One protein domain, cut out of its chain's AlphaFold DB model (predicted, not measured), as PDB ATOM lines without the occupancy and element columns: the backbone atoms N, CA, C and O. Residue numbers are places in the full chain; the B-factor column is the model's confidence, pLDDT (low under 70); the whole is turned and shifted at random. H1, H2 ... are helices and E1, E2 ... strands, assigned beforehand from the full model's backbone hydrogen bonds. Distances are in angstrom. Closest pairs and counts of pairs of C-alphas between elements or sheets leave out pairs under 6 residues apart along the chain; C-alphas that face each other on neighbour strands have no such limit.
ATOM      1  N   HIS A 128     208.930 201.556 159.481       56.31
ATOM      2  CA  HIS A 128     208.987 200.154 159.893       56.31
ATOM      3  C   HIS A 128     208.383 199.185 158.862       56.31
ATOM      4  O   HIS A 128     208.925 198.097 158.668       56.31
ATOM      5  N   ILE A 129     207.314 199.572 158.159       58.44
ATOM      6  CA  ILE A 129     206.726 198.767 157.074       58.44
ATOM      7  C   ILE A 129     207.502 198.970 155.772       58.44
ATOM      8  O   ILE A 129     207.714 198.004 155.039       58.44
ATOM      9  N   MET A 130     207.989 200.184 155.510       54.81
ATOM     10  CA  MET A 130     208.798 200.515 154.332       54.81
ATOM     11  C   MET A 130     210.129 199.754 154.302       54.81
ATOM     12  O   MET A 130     210.577 199.369 153.227       54.81
ATOM     13  N   SER A 131     210.716 199.464 155.468       61.31
ATOM     14  CA  SER A 131     211.983 198.721 155.595       61.31
ATOM     15  C   SER A 131     211.807 197.199 155.719       61.31
ATOM     16  O   SER A 131     212.758 196.485 156.054       61.31
ATOM     17  N   ASN A 132     210.597 196.670 155.499       72.31
ATOM     18  CA  ASN A 132     210.303 195.276 155.814       72.31
ATOM     19  C   ASN A 132     211.130 194.268 154.969       72.31
ATOM     20  O   ASN A 132     211.469 194.537 153.809       72.31
ATOM     21  N   PRO A 133     211.437 193.075 155.512       80.44
ATOM     22  CA  PRO A 133     212.147 192.019 154.792       80.44
ATOM     23  C   PRO A 133     211.503 191.537 153.489       80.44
ATOM     24  O   PRO A 133     212.239 191.044 152.639       80.44
ATOM     25  N   LEU A 134     210.186 191.680 153.266       77.62
ATOM     26  CA  LEU A 134     209.593 191.307 151.966       77.62
ATOM     27  C   LEU A 134     210.194 192.116 150.819       77.62
ATOM     28  O   LEU A 134     210.322 191.597 149.710       77.62
ATOM     29  N   MET A 135     210.554 193.372 151.090       74.25
ATOM     30  CA  MET A 135     211.018 194.302 150.068       74.25
ATOM     31  C   MET A 135     212.525 194.532 150.115       74.25
ATOM     32  O   MET A 135     213.138 194.671 149.055       74.25
ATOM     33  N   SER A 136     213.130 194.524 151.307       77.56
ATOM     34  CA  SER A 136     214.573 194.728 151.477       77.56
ATOM     35  C   SER A 136     215.406 193.469 151.205       77.56
ATOM     36  O   SER A 136     216.567 193.582 150.806       77.56
ATOM     37  N   ASN A 137     214.831 192.266 151.341       83.06
ATOM     38  CA  ASN A 137     215.508 191.009 151.014       83.06
ATOM     39  C   ASN A 137     215.241 190.597 149.557       83.06
ATOM     40  O   ASN A 137     214.102 190.336 149.167       83.06
ATOM     41  N   GLY A 138     216.299 190.459 148.751       84.69
ATOM     42  CA  GLY A 138     216.180 190.123 147.326       84.69
ATOM     43  C   GLY A 138     215.501 188.778 147.031       84.69
ATOM     44  O   GLY A 138     214.812 188.655 146.017       84.69
ATOM     45  N   ILE A 139     215.641 187.782 147.913       86.56
ATOM     46  CA  ILE A 139     215.008 186.462 147.755       86.56
ATOM     47  C   ILE A 139     213.499 186.581 147.973       86.56
ATOM     48  O   ILE A 139     212.719 186.141 147.127       86.56
ATOM     49  N   LEU A 140     213.083 187.220 149.071       87.69
ATOM     50  CA  LEU A 140     211.665 187.431 149.372       87.69
ATOM     51  C   LEU A 140     211.011 188.331 148.324       87.69
ATOM     52  O   LEU A 140     209.956 187.979 147.799       87.69
ATOM     53  N   ARG A 141     211.684 189.414 147.919       88.50
ATOM     54  CA  ARG A 141     211.212 190.311 146.860       88.50
ATOM     55  C   ARG A 141     210.985 189.568 145.544       88.50
ATOM     56  O   ARG A 141     209.971 189.784 144.877       88.50
ATOM     57  N   ARG A 142     211.910 188.679 145.166       89.75
ATOM     58  CA  ARG A 142     211.765 187.836 143.971       89.75
ATOM     59  C   ARG A 142     210.587 186.869 144.111       89.75
ATOM     60  O   ARG A 142     209.799 186.757 143.175       89.75
ATOM     61  N   MET A 143     210.422 186.240 145.277       90.12
ATOM     62  CA  MET A 143     209.304 185.333 145.575       90.12
ATOM     63  C   MET A 143     207.947 186.020 145.390       90.12
ATOM     64  O   MET A 143     207.077 185.505 144.688       90.12
ATOM     65  N   ILE A 144     207.781 187.226 145.937       89.50
ATOM     66  CA  ILE A 144     206.536 187.994 145.803       89.50
ATOM     67  C   ILE A 144     206.412 188.730 144.464       89.50
ATOM     68  O   ILE A 144     205.487 189.528 144.288       89.50
ATOM     69  N   ARG A 145     207.327 188.489 143.511       91.56
ATOM     70  CA  ARG A 145     207.417 189.204 142.227       91.56
ATOM     71  C   ARG A 145     207.237 190.711 142.432       91.56
ATOM     72  O   ARG A 145     206.331 191.308 141.840       91.56
ATOM     73  N   GLY A 146     208.016 191.271 143.359       86.50
ATOM     74  CA  GLY A 146     207.914 192.660 143.788       86.50
ATOM     75  C   GLY A 146     208.040 193.609 142.600       86.50
ATOM     76  O   GLY A 146     208.905 193.428 141.742       86.50
ATOM     77  N   LYS A 147     207.151 194.597 142.536       90.31
ATOM     78  CA  LYS A 147     207.118 195.605 141.476       90.31
ATOM     79  C   LYS A 147     207.538 196.958 142.029       90.31
ATOM     80  O   LYS A 147     207.441 197.195 143.234       90.31
ATOM     81  N   ASN A 148     208.048 197.814 141.146       90.56
ATOM     82  CA  ASN A 148     208.511 199.143 141.533       90.56
ATOM     83  C   ASN A 148     207.408 200.202 141.484       90.56
ATOM     84  O   ASN A 148     207.507 201.187 142.198       90.56
ATOM     85  N   LEU A 149     206.358 199.987 140.693       93.06
ATOM     86  CA  LEU A 149     205.192 200.862 140.641       93.06
ATOM     87  C   LEU A 149     203.943 199.989 140.614       93.06
ATOM     88  O   LEU A 149     203.826 199.104 139.761       93.06
ATOM     89  N   MET A 150     203.048 200.196 141.574       92.94
ATOM     90  CA  MET A 150     201.780 199.477 141.674       92.94
ATOM     91  C   MET A 150     200.644 200.463 141.907       92.94
ATOM     92  O   MET A 150     200.793 201.410 142.675       92.94
ATOM     93  N   HIS A 151     199.501 200.202 141.293       95.62
ATOM     94  CA  HIS A 151     198.247 200.870 141.622       95.62
ATOM     95  C   HIS A 151     197.458 199.987 142.578       95.62
ATOM     96  O   HIS A 151     197.327 198.786 142.346       95.62
ATOM     97  N   VAL A 152     196.958 200.568 143.664       94.06
ATOM     98  CA  VAL A 152     196.132 199.882 144.660       94.06
ATOM     99  C   VAL A 152     194.839 200.655 144.819       94.06
ATOM    100  O   VAL A 152     194.862 201.830 145.157       94.06
ATOM    101  N   THR A 153     193.712 199.996 144.590       95.56
ATOM    102  CA  THR A 153     192.380 200.535 144.869       95.56
ATOM    103  C   THR A 153     191.775 199.735 146.007       95.56
ATOM    104  O   THR A 153     191.556 198.534 145.853       95.56
ATOM    105  N   LEU A 154     191.531 200.379 147.146       94.81
ATOM    106  CA  LEU A 154     190.713 199.820 148.213       94.81
ATOM    107  C   LEU A 154     189.249 199.985 147.805       94.81
ATOM    108  O   LEU A 154     188.797 201.108 147.582       94.81
ATOM    109  N   VAL A 155     188.545 198.866 147.665       95.44
ATOM    110  CA  VAL A 155     187.160 198.824 147.187       95.44
ATOM    111  C   VAL A 155     186.218 198.953 148.375       95.44
ATOM    112  O   VAL A 155     186.306 198.164 149.324       95.44
ATOM    113  N   SER A 156     185.337 199.949 148.314       95.00
ATOM    114  CA  SER A 156     184.349 200.210 149.355       95.00
ATOM    115  C   SER A 156     183.296 199.096 149.405       95.00
ATOM    116  O   SER A 156     182.868 198.622 148.349       95.00
ATOM    117  N   PRO A 157     182.845 198.678 150.604       94.38
ATOM    118  CA  PRO A 157     181.705 197.770 150.729       94.38
ATOM    119  C   PRO A 157     180.378 198.434 150.323       94.38
ATOM    120  O   PRO A 157     179.450 197.736 149.929       94.38
ATOM    121  N   ASP A 158     180.293 199.769 150.380       94.19
ATOM    122  CA  ASP A 158     179.116 200.541 149.975       94.19
ATOM    123  C   ASP A 158     179.534 201.867 149.301       94.19
ATOM    124  O   ASP A 158     179.779 202.870 149.985       94.19
ATOM    125  N   PRO A 159     179.595 201.902 147.954       89.31
ATOM    126  CA  PRO A 159     179.954 203.091 147.180       89.31
ATOM    127  C   PRO A 159     179.030 204.302 147.375       89.31
ATOM    128  O   PRO A 159     179.431 205.423 147.050       89.31
ATOM    129  N   ALA A 160     177.800 204.101 147.865       89.44
ATOM    130  CA  ALA A 160     176.871 205.197 148.131       89.44
ATOM    131  C   ALA A 160     177.240 205.955 149.415       89.44
ATOM    132  O   ALA A 160     176.990 207.157 149.511       89.44
ATOM    133  N   GLN A 161     177.860 205.268 150.379       89.06
ATOM    134  CA  GLN A 161     178.270 205.847 151.661       89.06
ATOM    135  C   GLN A 161     179.746 206.244 151.714       89.06
ATOM    136  O   GLN A 161     180.104 207.193 152.415       89.06
ATOM    137  N   GLU A 162     180.611 205.512 151.016       91.50
ATOM    138  CA  GLU A 162     182.043 205.791 150.956       91.50
ATOM    139  C   GLU A 162     182.604 205.342 149.609       91.50
ATOM    140  O   GLU A 162     182.289 204.256 149.134       91.50
ATOM    141  N   ARG A 163     183.438 206.164 148.973       93.19
ATOM    142  CA  ARG A 163     183.983 205.837 147.647       93.19
ATOM    143  C   ARG A 163     185.216 204.943 147.753       93.19
ATOM    144  O   ARG A 163     185.914 204.945 148.762       93.19
ATOM    145  N   ASP A 164     185.513 204.234 146.666       95.00
ATOM    146  CA  ASP A 164     186.800 203.560 146.488       95.00
ATOM    147  C   ASP A 164     187.959 204.549 146.690       95.00
ATOM    148  O   ASP A 164     187.909 205.695 146.228       95.00
ATOM    149  N   VAL A 165     189.029 204.089 147.341       93.00
ATOM    150  CA  VAL A 165     190.218 204.908 147.603       93.00
ATOM    151  C   VAL A 165     191.414 204.329 146.870       93.00
ATOM    152  O   VAL A 165     191.783 203.170 147.059       93.00
ATOM    153  N   ALA A 166     192.035 205.151 146.032       94.06
ATOM    154  CA  ALA A 166     193.149 204.751 145.192       94.06
ATOM    155  C   ALA A 166     194.484 205.298 145.705       94.06
ATOM    156  O   ALA A 166     194.573 206.438 146.162       94.06
ATOM    157  N   TYR A 167     195.533 204.494 145.558       92.12
ATOM    158  CA  TYR A 167     196.906 204.825 145.901       92.12
ATOM    159  C   TYR A 167     197.870 204.313 144.835       92.12
ATOM    160  O   TYR A 167     197.693 203.235 144.260       92.12
ATOM    161  N   THR A 168     198.959 205.043 144.648       91.50
ATOM    162  CA  THR A 168     200.133 204.599 143.907       91.50
ATOM    163  C   THR A 168     201.224 204.239 144.900       91.50
ATOM    164  O   THR A 168     201.653 205.072 145.697       91.50
ATOM    165  N   LEU A 169     201.675 202.988 144.851       89.56
ATOM    166  CA  LEU A 169     202.812 202.506 145.623       89.56
ATOM    167  C   LEU A 169     204.058 202.523 144.745       89.56
ATOM    168  O   LEU A 169     204.140 201.780 143.764       89.56
ATOM    169  N   ILE A 170     205.040 203.333 145.127       88.38
ATOM    170  CA  ILE A 170     206.317 203.469 144.422       88.38
ATOM    171  C   ILE A 170     207.414 202.893 145.308       88.38
ATOM    172  O   ILE A 170     207.568 203.306 146.451       88.38
ATOM    173  N   PHE A 171     208.177 201.935 144.794       86.00
ATOM    174  CA  PHE A 171     209.350 201.406 145.476       86.00
ATOM    175  C   PHE A 171     210.609 202.086 144.945       86.00
ATOM    176  O   PHE A 171     211.018 201.843 143.807       86.00
ATOM    177  N   ILE A 172     211.234 202.911 145.779       83.44
ATOM    178  CA  ILE A 172     212.452 203.662 145.466       83.44
ATOM    179  C   ILE A 172     213.381 203.630 146.679       83.44
ATOM    180  O   ILE A 172     212.916 203.628 147.811       83.44
ATOM    181  N   ASN A 173     214.697 203.535 146.469       78.25
ATOM    182  CA  ASN A 173     215.698 203.532 147.551       78.25
ATOM    183  C   ASN A 173     215.439 202.516 148.687       78.25
ATOM    184  O   ASN A 173     215.767 202.770 149.839       78.25
ATOM    185  N   ARG A 174     214.909 201.332 148.347       73.94
ATOM    186  CA  ARG A 174     214.515 200.260 149.289       73.94
ATOM    187  C   ARG A 174     213.326 200.592 150.197       73.94
ATOM    188  O   ARG A 174     213.096 199.877 151.166       73.94
ATOM    189  N   GLU A 175     212.546 201.598 149.835       73.50
ATOM    190  CA  GLU A 175     211.415 202.103 150.601       73.50
ATOM    191  C   GLU A 175     210.153 202.210 149.734       73.50
ATOM    192  O   GLU A 175     210.233 202.279 148.505       73.50
ATOM    193  N   HIS A 176     208.978 202.205 150.371       76.25
ATOM    194  CA  HIS A 176     207.689 202.409 149.707       76.25
ATOM    195  C   HIS A 176     207.151 203.810 149.946       76.25
ATOM    196  O   HIS A 176     206.779 204.155 151.059       76.25
ATOM    197  N   LEU A 177     207.021 204.581 148.878       81.81
ATOM    198  CA  LEU A 177     206.219 205.787 148.897       81.81
ATOM    199  C   LEU A 177     204.765 205.434 148.579       81.81
ATOM    200  O   LEU A 177     204.487 204.727 147.605       81.81
ATOM    201  N   VAL A 178     203.849 205.954 149.392       84.81
ATOM    202  CA  VAL A 178     202.403 205.871 149.179       84.81
ATOM    203  C   VAL A 178     201.927 207.233 148.716       84.81
ATOM    204  O   VAL A 178     202.040 208.211 149.449       84.81
ATOM    205  N   VAL A 179     201.400 207.300 147.500       87.69
ATOM    206  CA  VAL A 179     200.879 208.539 146.925       87.69
ATOM    207  C   VAL A 179     199.371 208.387 146.740       87.69
ATOM    208  O   VAL A 179     198.955 207.434 146.082       87.69
ATOM    209  N   PRO A 180     198.533 209.281 147.294       88.88
ATOM    210  CA  PRO A 180     197.098 209.273 147.023       88.88
ATOM    211  C   PRO A 180     196.802 209.438 145.526       88.88
ATOM    212  O   PRO A 180     197.379 210.304 144.870       88.88
ATOM    213  N   GLY A 181     195.884 208.634 144.993       91.25
ATOM    214  CA  GLY A 181     195.509 208.615 143.578       91.25
ATOM    215  C   GLY A 181     196.340 207.661 142.712       91.25
ATOM    216  O   GLY A 181     197.282 207.012 143.173       91.25
ATOM    217  N   LEU A 182     195.960 207.561 141.436       94.75
ATOM    218  CA  LEU A 182     196.618 206.719 140.434       94.75
ATOM    219  C   LEU A 182     197.558 207.565 139.573       94.75
ATOM    220  O   LEU A 182     197.111 208.454 138.854       94.75
ATOM    221  N   HIS A 183     198.855 207.273 139.642       94.25
ATOM    222  CA  HIS A 183     199.914 208.047 138.996       94.25
ATOM    223  C   HIS A 183     200.858 207.134 138.211       94.25
ATOM    224  O   HIS A 183     201.257 206.074 138.700       94.25
ATOM    225  N   GLY A 184     201.243 207.559 137.005       94.12
ATOM    226  CA  GLY A 184     202.144 206.811 136.122       94.12
ATOM    227  C   GLY A 184     201.566 205.492 135.594       94.12
ATOM    228  O   GLY A 184     200.386 205.190 135.771       94.12
ATOM    229  N   THR A 185     202.413 204.696 134.937       95.06
ATOM    230  CA  THR A 185     202.036 203.389 134.374       95.06
ATOM    231  C   THR A 185     202.378 202.264 135.357       95.06
ATOM    232  O   THR A 185     203.562 202.045 135.643       95.06
ATOM    233  N   PRO A 186     201.382 201.541 135.898       95.56
ATOM    234  CA  PRO A 186     201.618 200.492 136.878       95.56
ATOM    235  C   PRO A 186     202.232 199.248 136.244       95.56
ATOM    236  O   PRO A 186     201.854 198.815 135.164       95.56
ATOM    237  N   LEU A 187     203.134 198.600 136.984       95.62
ATOM    238  CA  LEU A 187     203.601 197.245 136.668       95.62
ATOM    239  C   LEU A 187     202.704 196.162 137.294       95.62
ATOM    240  O   LEU A 187     202.999 194.969 137.161       95.62
ATOM    241  N   ARG A 188     201.699 196.586 138.072       94.44
ATOM    242  CA  ARG A 188     200.688 195.763 138.739       94.44
ATOM    243  C   ARG A 188     199.525 196.631 139.210       94.44
ATOM    244  O   ARG A 188     199.758 197.677 139.820       94.44
ATOM    245  N   ILE A 189     198.306 196.139 139.017       96.88
ATOM    246  CA  ILE A 189     197.081 196.744 139.539       96.88
ATOM    247  C   ILE A 189     196.463 195.794 140.566       96.88
ATOM    248  O   ILE A 189     196.285 194.607 140.301       96.88
ATOM    249  N   LEU A 190     196.158 196.317 141.750       95.81
ATOM    250  CA  LEU A 190     195.476 195.610 142.828       95.81
ATOM    251  C   LEU A 190     194.124 196.279 143.086       95.81
ATOM    252  O   LEU A 190     194.084 197.456 143.446       95.81
ATOM    253  N   ARG A 191     193.028 195.532 142.953       96.62
ATOM    254  CA  ARG A 191     191.707 195.917 143.465       96.62
ATOM    255  C   ARG A 191     191.433 195.096 144.712       96.62
ATOM    256  O   ARG A 191     191.244 193.889 144.632       96.62
ATOM    257  N   VAL A 192     191.473 195.750 145.863       95.19
ATOM    258  CA  VAL A 192     191.498 195.113 147.177       95.19
ATOM    259  C   VAL A 192     190.151 195.342 147.869       95.19
ATOM    260  O   VAL A 192     189.905 196.459 148.326       95.19
ATOM    261  N   PRO A 193     189.278 194.323 147.970       93.19
ATOM    262  CA  PRO A 193     188.076 194.390 148.798       93.19
ATOM    263  C   PRO A 193     188.412 194.719 150.254       93.19
ATOM    264  O   PRO A 193     189.497 194.375 150.733       93.19
ATOM    265  N   PHE A 194     187.478 195.332 150.986       88.12
ATOM    266  CA  PHE A 194     187.732 195.770 152.364       88.12
ATOM    267  C   PHE A 194     188.271 194.636 153.261       88.12
ATOM    268  O   PHE A 194     189.248 194.829 153.985       88.12
ATOM    269  N   ALA A 195     187.703 193.428 153.164       90.12
ATOM    270  CA  ALA A 195     188.128 192.279 153.961       90.12
ATOM    271  C   ALA A 195     189.593 191.891 153.682       90.12
ATOM    272  O   ALA A 195     190.362 191.605 154.605       90.12
ATOM    273  N   ASP A 196     190.015 191.949 152.417       92.19
ATOM    274  CA  ASP A 196     191.396 191.692 152.010       92.19
ATOM    275  C   ASP A 196     192.344 192.833 152.420       92.19
ATOM    276  O   ASP A 196     193.514 192.564 152.705       92.19
ATOM    277  N   ALA A 197     191.863 194.079 152.510       88.75
ATOM    278  CA  ALA A 197     192.636 195.213 153.025       88.75
ATOM    279  C   ALA A 197     192.929 195.051 154.526       88.75
ATOM    280  O   ALA A 197     194.074 195.203 154.961       88.75
ATOM    281  N   ILE A 198     191.920 194.647 155.306       88.50
ATOM    282  CA  ILE A 198     192.081 194.302 156.723       88.50
ATOM    283  C   ILE A 198     193.062 193.137 156.895       88.50
ATOM    284  O   ILE A 198     193.970 193.200 157.730       88.50
ATOM    285  N   ALA A 199     192.919 192.080 156.091       91.00
ATOM    286  CA  ALA A 199     193.810 190.927 156.151       91.00
ATOM    287  C   ALA A 199     195.267 191.306 155.835       91.00
ATOM    288  O   ALA A 199     196.184 190.834 156.515       91.00
ATOM    289  N   LEU A 200     195.486 192.182 154.848       88.06
ATOM    290  CA  LEU A 200     196.804 192.722 154.524       88.06
ATOM    291  C   LEU A 200     197.393 193.500 155.700       88.06
ATOM    292  O   LEU A 200     198.513 193.195 156.111       88.06
ATOM    293  N   GLN A 201     196.635 194.432 156.283       86.12
ATOM    294  CA  GLN A 201     197.089 195.218 157.431       86.12
ATOM    295  C   GLN A 201     197.510 194.315 158.598       86.12
ATOM    296  O   GLN A 201     198.610 194.469 159.129       86.12
ATOM    297  N   LYS A 202     196.683 193.323 158.955       89.50
ATOM    298  CA  LYS A 202     196.982 192.393 160.059       89.50
ATOM    299  C   LYS A 202     198.232 191.547 159.792       89.50
ATOM    300  O   LYS A 202     199.046 191.346 160.694       89.50
ATOM    301  N   ASN A 203     198.428 191.071 158.559       89.06
ATOM    302  CA  ASN A 203     199.618 190.286 158.203       89.06
ATOM    303  C   ASN A 203     200.898 191.131 158.188       89.06
ATOM    304  O   ASN A 203     201.934 190.674 158.677       89.06
ATOM    305  N   LEU A 204     200.838 192.359 157.663       83.06
ATOM    306  CA  LEU A 204     201.976 193.279 157.680       83.06
ATOM    307  C   LEU A 204     202.349 193.669 159.111       83.06
ATOM    308  O   LEU A 204     203.527 193.609 159.466       83.06
ATOM    309  N   PHE A 205     201.357 193.970 159.951       86.25
ATOM    310  CA  PHE A 205     201.576 194.270 161.362       86.25
ATOM    311  C   PHE A 205     202.202 193.087 162.112       86.25
ATOM    312  O   PHE A 205     203.210 193.246 162.800       86.25
ATOM    313  N   ALA A 206     201.681 191.871 161.922       88.00
ATOM    314  CA  ALA A 206     202.278 190.668 162.500       88.00
ATOM    315  C   ALA A 206     203.741 190.474 162.059       88.00
ATOM    316  O   ALA A 206     204.581 190.062 162.863       88.00
ATOM    317  N   GLY A 207     204.058 190.803 160.802       84.69
ATOM    318  CA  GLY A 207     205.425 190.828 160.284       84.69
ATOM    319  C   GLY A 207     206.315 191.831 161.005       84.69
ATOM    320  O   GLY A 207     207.395 191.458 161.460       84.69
ATOM    321  N   MET A 208     205.849 193.071 161.184       83.19
ATOM    322  CA  MET A 208     206.584 194.091 161.943       83.19
ATOM    323  C   MET A 208     206.930 193.609 163.353       83.19
ATOM    324  O   MET A 208     208.080 193.717 163.774       83.19
ATOM    325  N   LYS A 209     205.958 193.037 164.079       85.88
ATOM    326  CA  LYS A 209     206.184 192.550 165.451       85.88
ATOM    327  C   LYS A 209     207.113 191.335 165.507       85.88
ATOM    328  O   LYS A 209     207.749 191.112 166.530       85.88
ATOM    329  N   ALA A 210     207.226 190.575 164.419       83.19
ATOM    330  CA  ALA A 210     208.145 189.442 164.309       83.19
ATOM    331  C   ALA A 210     209.603 189.842 163.991       83.19
ATOM    332  O   ALA A 210     210.472 188.965 163.929       83.19
ATOM    333  N   GLY A 211     209.896 191.130 163.778       82.44
ATOM    334  CA  GLY A 211     211.253 191.608 163.505       82.44
ATOM    335  C   GLY A 211     211.791 191.081 162.175       82.44
ATOM    336  O   GLY A 211     211.134 191.209 161.151       82.44
ATOM    337  N   THR A 212     212.986 190.481 162.158       80.44
ATOM    338  CA  THR A 212     213.653 189.969 160.939       80.44
ATOM    339  C   THR A 212     213.631 188.442 160.810       80.44
ATOM    340  O   THR A 212     214.304 187.891 159.941       80.44
ATOM    341  N   ALA A 213     212.843 187.740 161.635       85.75
ATOM    342  CA  ALA A 213     212.791 186.277 161.669       85.75
ATOM    343  C   ALA A 213     212.460 185.663 160.282       85.75
ATOM    344  O   ALA A 213     211.326 185.803 159.808       85.75
ATOM    345  N   PRO A 214     213.391 184.935 159.629       82.50
ATOM    346  CA  PRO A 214     213.218 184.506 158.237       82.50
ATOM    347  C   PRO A 214     211.996 183.611 158.002       82.50
ATOM    348  O   PRO A 214     211.269 183.794 157.028       82.50
ATOM    349  N   SER A 215     211.717 182.674 158.913       87.81
ATOM    350  CA  SER A 215     210.584 181.743 158.797       87.81
ATOM    351  C   SER A 215     209.228 182.457 158.794       87.81
ATOM    352  O   SER A 215     208.335 182.098 158.020       87.81
ATOM    353  N   LYS A 216     209.079 183.509 159.608       88.88
ATOM    354  CA  LYS A 216     207.871 184.344 159.658       88.88
ATOM    355  C   LYS A 216     207.691 185.110 158.352       88.88
ATOM    356  O   LYS A 216     206.604 185.080 157.783       88.88
ATOM    357  N   TRP A 217     208.756 185.708 157.825       88.62
ATOM    358  CA  TRP A 217     208.690 186.445 156.563       88.62
ATOM    359  C   TRP A 217     208.468 185.559 155.342       88.62
ATOM    360  O   TRP A 217     207.749 185.967 154.435       88.62
ATOM    361  N   ILE A 218     208.982 184.328 155.333       90.62
ATOM    362  CA  ILE A 218     208.642 183.341 154.299       90.62
ATOM    363  C   ILE A 218     207.150 182.993 154.361       90.62
ATOM    364  O   ILE A 218     206.498 182.914 153.321       90.62
ATOM    365  N   LYS A 219     206.582 182.812 155.562       92.00
ATOM    366  CA  LYS A 219     205.140 182.558 155.727       92.00
ATOM    367  C   LYS A 219     204.306 183.732 155.206       92.00
ATOM    368  O   LYS A 219     203.356 183.502 154.462       92.00
ATOM    369  N   ILE A 220     204.687 184.965 155.542       90.88
ATOM    370  CA  ILE A 220     204.010 186.176 155.053       90.88
ATOM    371  C   ILE A 220     204.163 186.305 153.533       90.88
ATOM    372  O   ILE A 220     203.190 186.613 152.858       90.88
ATOM    373  N   ALA A 221     205.341 186.022 152.970       91.00
ATOM    374  CA  ALA A 221     205.566 186.068 151.526       91.00
ATOM    375  C   ALA A 221     204.676 185.067 150.776       91.00
ATOM    376  O   ALA A 221     204.060 185.430 149.775       91.00
ATOM    377  N   LYS A 222     204.561 183.830 151.278       93.75
ATOM    378  CA  LYS A 222     203.650 182.815 150.724       93.75
ATOM    379  C   LYS A 222     202.196 183.276 150.796       93.75
ATOM    380  O   LYS A 222     201.518 183.290 149.774       93.75
ATOM    381  N   TRP A 223     201.759 183.736 151.971       95.00
ATOM    382  CA  TRP A 223     200.419 184.295 152.147       95.00
ATOM    383  C   TRP A 223     200.156 185.454 151.179       95.00
ATOM    384  O   TRP A 223     199.116 185.469 150.528       95.00
ATOM    385  N   TYR A 224     201.109 186.377 151.015       92.88
ATOM    386  CA  TYR A 224     200.989 187.514 150.103       92.88
ATOM    387  C   TYR A 224     200.860 187.059 148.649       92.88
ATOM    388  O   TYR A 224     200.064 187.624 147.912       92.88
ATOM    389  N   VAL A 225     201.609 186.037 148.218       93.94
ATOM    390  CA  VAL A 225     201.487 185.490 146.858       93.94
ATOM    391  C   VAL A 225     200.081 184.951 146.603       93.94
ATOM    392  O   VAL A 225     199.532 185.203 145.531       93.94
ATOM    393  N   ASP A 226     199.488 184.251 147.567       95.44
ATOM    394  CA  ASP A 226     198.139 183.695 147.421       95.44
ATOM    395  C   ASP A 226     197.044 184.755 147.571       95.44
ATOM    396  O   ASP A 226     196.076 184.748 146.814       95.44
ATOM    397  N   TRP A 227     197.218 185.703 148.491       95.50
ATOM    398  CA  TRP A 227     196.378 186.893 148.618       95.50
ATOM    399  C   TRP A 227     196.360 187.698 147.323       95.50
ATOM    400  O   TRP A 227     195.295 187.987 146.784       95.50
ATOM    401  N   ARG A 228     197.537 187.963 146.755       94.19
ATOM    402  CA  ARG A 228     197.694 188.765 145.543       94.19
ATOM    403  C   ARG A 228     196.942 188.173 144.359       94.19
ATOM    404  O   ARG A 228     196.318 188.926 143.631       94.19
ATOM    405  N   LYS A 229     196.944 186.846 144.184       94.19
ATOM    406  CA  LYS A 229     196.198 186.184 143.095       94.19
ATOM    407  C   LYS A 229     194.693 186.485 143.119       94.19
ATOM    408  O   LYS A 229     194.063 186.361 142.079       94.19
ATOM    409  N   ARG A 230     194.121 186.837 144.277       95.12
ATOM    410  CA  ARG A 230     192.691 187.163 144.415       95.12
ATOM    411  C   ARG A 230     192.366 188.619 144.094       95.12
ATOM    412  O   ARG A 230     191.254 188.902 143.674       95.12
ATOM    413  N   VAL A 231     193.316 189.521 144.332       95.62
ATOM    414  CA  VAL A 231     193.107 190.977 144.241       95.62
ATOM    415  C   VAL A 231     193.818 191.619 143.047       95.62
ATOM    416  O   VAL A 231     193.549 192.766 142.702       95.62
ATOM    417  N   GLU A 232     194.769 190.920 142.428       96.06
ATOM    418  CA  GLU A 232     195.475 191.379 141.233       96.06
ATOM    419  C   GLU A 232     194.561 191.246 140.016       96.06
ATOM    420  O   GLU A 232     194.009 190.181 139.748       96.06
ATOM    421  N   VAL A 233     194.421 192.344 139.279       95.06
ATOM    422  CA  VAL A 233     193.667 192.401 138.025       95.06
ATOM    423  C   VAL A 233     194.625 192.655 136.866       95.06
ATOM    424  O   VAL A 233     195.781 193.030 137.081       95.06
ATOM    425  N   ALA A 234     194.158 192.428 135.637       87.69
ATOM    426  CA  ALA A 234     194.941 192.744 134.449       87.69
ATOM    427  C   ALA A 234     195.346 194.229 134.465       87.69
ATOM    428  O   ALA A 234     194.518 195.097 134.750       87.69
TER     429      ALA A 234
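Overview. This is residues 128 to 234 of the 235 residues of an uncharacterized protein of Acidobacteria bacterium RIFCSPLOWO2_02_FULL_65_29 (UniProt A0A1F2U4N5). A four-stranded, strongly twisted sheet and a helical hairpin of H3 and H4 form a V, joined where E4 runs directly into H3, and two short helices, H1 and H2, sit at its wide end against H4. The first part of H3 and the last turns of H4 lie by the E1 and E4 side of the sheet. The printed part has 107 residues, with named elements in the order H1 H2 E1 E2 E3 E4 H3 H4. The mixed sheet has the order E3 E2 E1 E4, and the class is mixed, helices and strands. The whole is compact, with a radius of gyration of the C-alphas of 13.8 A, yet elongated in outline, spanning 43 by 27 by 24 A.

Arrangement. H1, residues 133 to 136, and H2, residues 138 to 143, touch only at the corner, closest at the C-alphas of Leu 134 and Leu 140, 5.1 A. E1, residues 149 to 155, E2, residues 165 to 172, and E3, residues 175 to 180, form a meander, each strand the antiparallel neighbour of the one before. N 152 and O 167 are 2.8 A apart, and N 170 and O 177 are 2.9 A apart, both within hydrogen-bond range. E4, residues 189 to 193, is parallel to E1 at 23 degrees, with N 153 and O 190 at 2.8 A. H3, residues 194 to 209, is on the sheet in two layers, a helix on one face of the sheet, and stands up from it at 74 degrees, on a local plane fitted to just 6 C-alphas. H4, residues 214 to 231, is the hub, touching three helices. It forms a helical hairpin with H3, a shallow tilt of 12 degrees, opposite ways, closest at the C-alphas of Gly 207 and Trp 217, 6.6 A. With residues 217 to 225 alone it touches H2, closest at the C-alphas of Leu 140 and Ala 221, 6.6 A. With residues 217 to 221 alone it only just touches H1, with 3 pairs of C-alphas within 8 A, the closest those of Leu 134 and Ala 221, 6.6 A. H4 only grazes the sheet, with residues 227 to 231. Every O i to N i+4 pair is within hydrogen-bond range in H2 and H3, 12 of 14 are in H4, and H1 is too short for such a pair.

Along the chain. H1 begins at C-alpha 133 (212.147, 192.019, 154.792) and spans 4.9 A, and H2 spans 8.6 A. E1 spans 19.3 A, E2 22.4 A, E3 16.4 A and E4 13.1 A. H3 spans 22.8 A, and H4 spans 25.3 A, ending at C-alpha 231 (193.107, 190.977, 144.241).

Size, cuts and confidence. The two C-alphas farthest apart, those of Ala 160 and Pro 214, are 43.0 A apart. The printed part has no cut and no long link. Residues 128 to 131 are under 70 in pLDDT; the mean of the printed part is 88.1.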